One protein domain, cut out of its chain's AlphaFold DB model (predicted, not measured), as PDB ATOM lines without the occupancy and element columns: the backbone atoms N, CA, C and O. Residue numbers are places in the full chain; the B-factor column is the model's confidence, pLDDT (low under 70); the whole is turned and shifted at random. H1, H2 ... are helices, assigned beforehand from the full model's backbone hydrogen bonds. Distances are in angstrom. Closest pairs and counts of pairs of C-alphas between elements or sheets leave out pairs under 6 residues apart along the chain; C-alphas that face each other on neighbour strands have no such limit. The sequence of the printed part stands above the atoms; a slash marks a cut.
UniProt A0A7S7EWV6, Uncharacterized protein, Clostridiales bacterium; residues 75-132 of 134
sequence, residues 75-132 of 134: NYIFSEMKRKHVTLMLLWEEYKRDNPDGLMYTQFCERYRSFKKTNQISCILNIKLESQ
ATOM      1  N   ASN A  75      40.391   8.540 -14.130       84.19
ATOM      2  CA  ASN A  75      39.077   9.106 -13.806       84.19
ATOM      3  C   ASN A  75      39.227  10.358 -12.940       84.19
ATOM      4  O   ASN A  75      38.578  11.376 -13.208       84.19
ATOM      5  N   TYR A  76      40.114  10.293 -11.944       85.94
ATOM      6  CA  TYR A  76      40.489  11.447 -11.132       85.94
ATOM      7  C   TYR A  76      41.073  12.557 -12.012       85.94
ATOM      8  O   TYR A  76      40.552  13.671 -12.028       85.94
ATOM      9  N   ILE A  77      42.057  12.222 -12.855       87.06
ATOM     10  CA  ILE A  77      42.688  13.175 -13.782       87.06
ATOM     11  C   ILE A  77      41.650  13.832 -14.695       87.06
ATOM     12  O   ILE A  77      41.663  15.045 -14.885       87.06
ATOM     13  N   PHE A  78      40.724  13.057 -15.263       85.88
ATOM     14  CA  PHE A  78      39.682  13.599 -16.134       85.88
ATOM     15  C   PHE A  78      38.704  14.525 -15.403       85.88
ATOM     16  O   PHE A  78      38.234  15.499 -15.994       85.88
ATOM     17  N   SER A  79      38.401  14.242 -14.137       85.50
ATOM     18  CA  SER A  79      37.532  15.083 -13.308       85.50
ATOM     19  C   SER A  79      38.220  16.397 -12.943       85.50
ATOM     20  O   SER A  79      37.640  17.465 -13.140       85.50
ATOM     21  N   GLU A  80      39.485  16.336 -12.527       87.25
ATOM     22  CA  GLU A  80      40.283  17.520 -12.198       87.25
ATOM     23  C   GLU A  80      40.544  18.402 -13.422       87.25
ATOM     24  O   GLU A  80      40.458  19.626 -13.334       87.25
ATOM     25  N   MET A  81      40.726  17.807 -14.605       86.69
ATOM     26  CA  MET A  81      40.860  18.538 -15.873       86.69
ATOM     27  C   MET A  81      39.616  19.358 -16.267       86.69
ATOM     28  O   MET A  81      39.705  20.180 -17.180       86.69
ATOM     29  N   LYS A  82      38.454  19.166 -15.618       82.50
ATOM     30  CA  LYS A  82      37.257  20.011 -15.817       82.50
ATOM     31  C   LYS A  82      37.278  21.288 -14.969       82.50
ATOM     32  O   LYS A  82      36.462  22.181 -15.202       82.50
ATOM     33  N   ARG A  83      38.170  21.387 -13.979       85.44
ATOM     34  CA  ARG A  83      38.286  22.554 -13.099       85.44
ATOM     35  C   ARG A  83      39.060  23.669 -13.800       85.44
ATOM     36  O   ARG A  83      40.003  23.427 -14.552       85.44
ATOM     37  N   LYS A  84      38.677  24.922 -13.538       72.75
ATOM     38  CA  LYS A  84      39.435  26.082 -14.027       72.75
ATOM     39  C   LYS A  84      40.815  26.082 -13.353       72.75
ATOM     40  O   LYS A  84      40.889  25.897 -12.144       72.75
ATOM     41  N   HIS A  85      41.869  26.310 -14.138       82.81
ATOM     42  CA  HIS A  85      43.284  26.387 -13.721       82.81
ATOM     43  C   HIS A  85      44.035  25.064 -13.481       82.81
ATOM     44  O   HIS A  85      45.212  25.114 -13.136       82.81
ATOM     45  N   VAL A  86      43.432  23.894 -13.723       86.88
ATOM     46  CA  VAL A  86      44.164  22.615 -13.658       86.88
ATOM     47  C   VAL A  86      44.797  22.290 -15.012       86.88
ATOM     48  O   VAL A  86      44.161  22.420 -16.059       86.88
ATOM     49  N   THR A  87      46.059  21.852 -14.997       88.19
ATOM     50  CA  THR A  87      46.779  21.398 -16.194       88.19
ATOM     51  C   THR A  87      47.244  19.955 -16.036       88.19
ATOM     52  O   THR A  87      47.509  19.484 -14.932       88.19
ATOM     53  N   LEU A  88      47.393  19.251 -17.159       86.38
ATOM     54  CA  LEU A  88      47.880  17.869 -17.161       86.38
ATOM     55  C   LEU A  88      49.320  17.759 -16.628       86.38
ATOM     56  O   LEU A  88      49.690  16.729 -16.077       86.38
ATOM     57  N   MET A  89      50.110  18.827 -16.776       87.44
ATOM     58  CA  MET A  89      51.457  18.933 -16.217       87.44
ATOM     59  C   MET A  89      51.424  18.951 -14.687       87.44
ATOM     60  O   MET A  89      52.156  18.185 -14.075       87.44
ATOM     61  N   LEU A  90      50.525  19.737 -14.083       89.88
ATOM     62  CA  LEU A  90      50.360  19.789 -12.626       89.88
ATOM     63  C   LEU A  90      49.969  18.418 -12.049       89.88
ATOM     64  O   LEU A  90      50.583  17.942 -11.102       89.88
ATOM     65  N   LEU A  91      49.002  17.741 -12.678       89.50
ATOM     66  CA  LEU A  91      48.568  16.400 -12.261       89.50
ATOM     67  C   LEU A  91      49.672  15.346 -12.434       89.50
ATOM     68  O   LEU A  91      49.775  14.407 -11.647       89.50
ATOM     69  N   TRP A  92      50.511  15.491 -13.463       91.12
ATOM     70  CA  TRP A  92      51.679  14.634 -13.643       91.12
ATOM     71  C   TRP A  92      52.745  14.884 -12.571       91.12
ATOM     72  O   TRP A  92      53.308  13.920 -12.064       91.12
ATOM     73  N   GLU A  93      53.011  16.139 -12.204       89.44
ATOM     74  CA  GLU A  93      53.958  16.479 -11.134       89.44
ATOM     75  C   GLU A  93      53.524  15.902  -9.782       89.44
ATOM     76  O   GLU A  93      54.354  15.342  -9.065       89.44
ATOM     77  N   GLU A  94      52.230  15.977  -9.455       89.31
ATOM     78  CA  GLU A  94      51.656  15.339  -8.263       89.31
ATOM     79  C   GLU A  94      51.859  13.821  -8.295       89.31
ATOM     80  O   GLU A  94      52.458  13.253  -7.383       89.31
ATOM     81  N   TYR A  95      51.476  13.173  -9.398       87.62
ATOM     82  CA  TYR A  95      51.690  11.738  -9.588       87.62
ATOM     83  C   TYR A  95      53.171  11.345  -9.472       87.62
ATOM     84  O   TYR A  95      53.497  10.313  -8.880       87.62
ATOM     85  N   LYS A  96      54.077  12.153 -10.032       87.88
ATOM     86  CA  LYS A  96      55.518  11.884 -10.052       87.88
ATOM     87  C   LYS A  96      56.163  12.068  -8.682       87.88
ATOM     88  O   LYS A  96      57.129  11.367  -8.385       87.88
ATOM     89  N   ARG A  97      55.620  12.963  -7.851       86.88
ATOM     90  CA  ARG A  97      56.037  13.151  -6.457       86.88
ATOM     91  C   ARG A  97      55.795  11.887  -5.632       86.88
ATOM     92  O   ARG A  97      56.684  11.486  -4.888       86.88
ATOM     93  N   ASP A  98      54.653  11.239  -5.837       85.00
ATOM     94  CA  ASP A  98      54.303   9.997  -5.138       85.00
ATOM     95  C   ASP A  98      54.905   8.750  -5.815       85.00
ATOM     96  O   ASP A  98      55.088   7.714  -5.180       85.00
ATOM     97  N   ASN A  99      55.252   8.849  -7.107       83.06
ATOM     98  CA  ASN A  99      55.789   7.755  -7.919       83.06
ATOM     99  C   ASN A  99      57.085   8.173  -8.647       83.06
ATOM    100  O   ASN A  99      57.074   8.435  -9.864       83.06
ATOM    101  N   PRO A 100      58.240   8.180  -7.954       79.94
ATOM    102  CA  PRO A 100      59.523   8.558  -8.551       79.94
ATOM    103  C   PRO A 100      59.952   7.625  -9.696       79.94
ATOM    104  O   PRO A 100      60.550   8.092 -10.664       79.94
ATOM    105  N   ASP A 101      59.520   6.359  -9.685       81.31
ATOM    106  CA  ASP A 101      59.702   5.391 -10.785       81.31
ATOM    107  C   ASP A 101      58.484   5.295 -11.727       81.31
ATOM    108  O   ASP A 101      58.435   4.469 -12.638       81.31
ATOM    109  N   GLY A 102      57.481   6.154 -11.518       81.62
ATOM    110  CA  GLY A 102      56.259   6.221 -12.313       81.62
ATOM    111  C   GLY A 102      56.455   6.721 -13.750       81.62
ATOM    112  O   GLY A 102      57.551   7.105 -14.170       81.62
ATOM    113  N   LEU A 103      55.353   6.787 -14.496       84.38
ATOM    114  CA  LEU A 103      55.309   7.249 -15.886       84.38
ATOM    115  C   LEU A 103      55.976   8.621 -16.109       84.38
ATOM    116  O   LEU A 103      55.815   9.568 -15.333       84.38
ATOM    117  N   MET A 104      56.692   8.739 -17.228       86.50
ATOM    118  CA  MET A 104      57.201  10.020 -17.729       86.50
ATOM    119  C   MET A 104      56.072  10.854 -18.344       86.50
ATOM    120  O   MET A 104      55.064  10.305 -18.790       86.50
ATOM    121  N   TYR A 105      56.264  12.173 -18.441       84.56
ATOM    122  CA  TYR A 105      55.243  13.108 -18.928       84.56
ATOM    123  C   TYR A 105      54.620  12.698 -20.275       84.56
ATOM    124  O   TYR A 105      53.398  12.686 -20.419       84.56
ATOM    125  N   THR A 106      55.436  12.281 -21.250       85.69
ATOM    126  CA  THR A 106      54.946  11.822 -22.562       85.69
ATOM    127  C   THR A 106      54.032  10.601 -22.438       85.69
ATOM    128  O   THR A 106      52.940  10.589 -23.004       85.69
ATOM    129  N   GLN A 107      54.433   9.609 -21.638       84.75
ATOM    130  CA  GLN A 107      53.652   8.388 -21.406       84.75
ATOM    131  C   GLN A 107      52.347   8.695 -20.660       84.75
ATOM    132  O   GLN A 107      51.294   8.146 -20.980       84.75
ATOM    133  N   PHE A 108      52.400   9.615 -19.696       86.69
ATOM    134  CA  PHE A 108      51.236  10.099 -18.960       86.69
ATOM    135  C   PHE A 108      50.228  10.786 -19.898       86.69
ATOM    136  O   PHE A 108      49.031  10.491 -19.871       86.69
ATOM    137  N   CYS A 109      50.716  11.634 -20.808       86.06
ATOM    138  CA  CYS A 109      49.892  12.281 -21.826       86.06
ATOM    139  C   CYS A 109      49.246  11.276 -22.788       86.06
ATOM    140  O   CYS A 109      48.068  11.410 -23.124       86.06
ATOM    141  N   GLU A 110      49.993  10.269 -23.245       86.19
ATOM    142  CA  GLU A 110      49.475   9.209 -24.117       86.19
ATOM    143  C   GLU A 110      48.394   8.374 -23.429       86.19
ATOM    144  O   GLU A 110      47.352   8.090 -24.033       86.19
ATOM    145  N   ARG A 111      48.600   8.043 -22.150       85.38
ATOM    146  CA  ARG A 111      47.628   7.310 -21.339       85.38
ATOM    147  C   ARG A 111      46.329   8.100 -21.185       85.38
ATOM    148  O   ARG A 111      45.254   7.569 -21.468       85.38
ATOM    149  N   TYR A 112      46.423   9.390 -20.856       86.19
ATOM    150  CA  TYR A 112      45.262  10.280 -20.763       86.19
ATOM    151  C   TYR A 112      44.539  10.458 -22.108       86.19
ATOM    152  O   TYR A 112      43.311  10.400 -22.170       86.19
ATOM    153  N   ARG A 113      45.274  10.619 -23.218       84.94
ATOM    154  CA  ARG A 113      44.678  10.725 -24.564       84.94
ATOM    155  C   ARG A 113      43.927   9.456 -24.957       84.94
ATOM    156  O   ARG A 113      42.829   9.554 -25.502       84.94
ATOM    157  N   SER A 114      44.505   8.290 -24.681       85.50
ATOM    158  CA  SER A 114      43.874   6.994 -24.950       85.50
ATOM    159  C   SER A 114      42.593   6.834 -24.135       85.50
ATOM    160  O   SER A 114      41.544   6.525 -24.693       85.50
ATOM    161  N   PHE A 115      42.636   7.180 -22.849       86.31
ATOM    162  CA  PHE A 115      41.457   7.192 -21.986       86.31
ATOM    163  C   PHE A 115      40.374   8.160 -22.468       86.31
ATOM    164  O   PHE A 115      39.206   7.789 -22.550       86.31
ATOM    165  N   LYS A 116      40.745   9.378 -22.882       82.00
ATOM    166  CA  LYS A 116      39.801  10.355 -23.443       82.00
ATOM    167  C   LYS A 116      39.155   9.852 -24.738       82.00
ATOM    168  O   LYS A 116      38.005  10.195 -25.001       82.00
ATOM    169  N   LYS A 117      39.862   9.074 -25.569       80.62
ATOM    170  CA  LYS A 117      39.277   8.441 -26.766       80.62
ATOM    171  C   LYS A 117      38.246   7.387 -26.372       80.62
ATOM    172  O   LYS A 117      37.128   7.447 -26.867       80.62
ATOM    173  N   THR A 118      38.579   6.495 -25.441       76.94
ATOM    174  CA  THR A 118      37.648   5.469 -24.946       76.94
ATOM    175  C   THR A 118      36.418   6.092 -24.287       76.94
ATOM    176  O   THR A 118      35.303   5.677 -24.580       76.94
ATOM    177  N   ASN A 119      36.592   7.140 -23.478       72.06
ATOM    178  CA  ASN A 119      35.471   7.850 -22.862       72.06
ATOM    179  C   ASN A 119      34.634   8.646 -23.868       72.06
ATOM    180  O   ASN A 119      33.420   8.669 -23.737       72.06
ATOM    181  N   GLN A 120      35.228   9.247 -24.903       61.12
ATOM    182  CA  GLN A 120      34.445   9.868 -25.981       61.12
ATOM    183  C   GLN A 120      33.642   8.830 -26.771       61.12
ATOM    184  O   GLN A 120      32.482   9.081 -27.082       61.12
ATOM    185  N   ILE A 121      34.221   7.658 -27.052       60.22
ATOM    186  CA  ILE A 121      33.500   6.546 -27.685       60.22
ATOM    187  C   ILE A 121      32.372   6.064 -26.768       60.22
ATOM    188  O   ILE A 121      31.255   5.889 -27.240       60.22
ATOM    189  N   SER A 122      32.630   5.914 -25.464       57.69
ATOM    190  CA  SER A 122      31.617   5.540 -24.473       57.69
ATOM    191  C   SER A 122      30.487   6.569 -24.406       57.69
ATOM    192  O   SER A 122      29.330   6.177 -24.482       57.69
ATOM    193  N   CYS A 123      30.788   7.873 -24.383       51.38
ATOM    194  CA  CYS A 123      29.775   8.928 -24.442       51.38
ATOM    195  C   CYS A 123      28.956   8.877 -25.744       51.38
ATOM    196  O   CYS A 123      27.739   9.014 -25.691       51.38
ATOM    197  N   ILE A 124      29.587   8.641 -26.901       53.50
ATOM    198  CA  ILE A 124      28.883   8.507 -28.189       53.50
ATOM    199  C   ILE A 124      27.988   7.257 -28.203       53.50
ATOM    200  O   ILE A 124      26.860   7.319 -28.692       53.50
ATOM    201  N   LEU A 125      28.462   6.132 -27.659       49.44
ATOM    202  CA  LEU A 125      27.691   4.892 -27.576       49.44
ATOM    203  C   LEU A 125      26.500   5.041 -26.617       49.44
ATOM    204  O   LEU A 125      25.411   4.565 -26.929       49.44
ATOM    205  N   ASN A 126      26.687   5.757 -25.503       45.19
ATOM    206  CA  ASN A 126      25.625   6.033 -24.534       45.19
ATOM    207  C   ASN A 126      24.530   6.926 -25.140       45.19
ATOM    208  O   ASN A 126      23.355   6.589 -25.065       45.19
ATOM    209  N   ILE A 127      24.907   7.980 -25.879       50.03
ATOM    210  CA  ILE A 127      23.944   8.835 -26.602       50.03
ATOM    211  C   ILE A 127      23.163   8.031 -27.662       50.03
ATOM    212  O   ILE A 127      21.977   8.278 -27.896       50.03
ATOM    213  N   LYS A 128      23.801   7.045 -28.313       41.25
ATOM    214  CA  LYS A 128      23.145   6.190 -29.318       41.25
ATOM    215  C   LYS A 128      22.144   5.210 -28.690       41.25
ATOM    216  O   LYS A 128      21.116   4.944 -29.307       41.25
ATOM    217  N   LEU A 129      22.430   4.705 -27.488       38.84
ATOM    218  CA  LEU A 129      21.540   3.818 -26.730       38.84
ATOM    219  C   LEU A 129      20.319   4.567 -26.178       38.84
ATOM    220  O   LEU A 129      19.208   4.056 -26.269       38.84
ATOM    221  N   GLU A 130      20.485   5.809 -25.718       36.66
ATOM    222  CA  GLU A 130      19.359   6.634 -25.250       36.66
ATOM    223  C   GLU A 130      18.440   7.116 -26.388       36.66
ATOM    224  O   GLU A 130      17.268   7.404 -26.161       36.66
ATOM    225  N   SER A 131      18.924   7.140 -27.634       41.06
ATOM    226  CA  SER A 131      18.131   7.541 -28.812       41.06
ATOM    227  C   SER A 131      17.300   6.404 -29.433       41.06
ATOM    228  O   SER A 131      16.597   6.636 -30.412       41.06
ATOM    229  N   GLN A 132      17.402   5.174 -28.913       41.62
ATOM    230  CA  GLN A 132      16.647   3.995 -29.379       41.62
ATOM    231  C   GLN A 132      15.522   3.576 -28.415       41.62
ATOM    232  O   GLN A 132      14.746   2.680 -28.734       41.62
TER     233      GLN A 132
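AT A GLANCE: This is residues 75 to 132 of the 134 residues of an uncharacterized protein of Clostridiales bacterium (UniProt A0A7S7EWV6). One long helix, H3, makes the length of the model; two shorter helices, H1 and H2, pack on its first half, and its far end, residues 120 to 130, sticks out as a free arm. The printed part has 58 residues with three named helices, H1, H2, H3 in that order, and no named strand: all helix. It is loose, with a radius of gyration of the C-alphas of 14.2 A and spans of 48 by 23 by 15 A.

IN THESE COORDINATES: Find C-alpha 75 at (39.077, 9.106, -13.806), where H1 begins; it runs to residue 80. H2 covers residues 88 to 98, 15.7 A long. H3 covers residues 105 to 130, 37.0 A from C-alpha 105 to C-alpha 130 at (19.359, 6.634, -25.250).

HOW THE PARTS SIT: Look at residues 105 to 109 of H3, which alone touch H2; the closest C-alphas, of Trp 92 and Tyr 105, are 6.6 A apart. H2 and H3 run opposite ways at a steep tilt of 62 degrees. Residues 112 to 116 of H3 alone only just touch H1, with 3 pairs of C-alphas within 8 A, the closest those of Phe 78 and Tyr 112. H1 and H2 are close but not clearly touching, Ile 77 and Leu 91 having the closest C-alphas at 6.9 A. In H1, H2 and H3 every O i to N i+4 pair is within hydrogen-bond range.

THE WHOLE: The C-alphas farthest apart, of Pro 100 and Gln 132, are 47.9 A apart. The printed part has no cut, and both links are short. Residues 120 to 132 have pLDDT under 70.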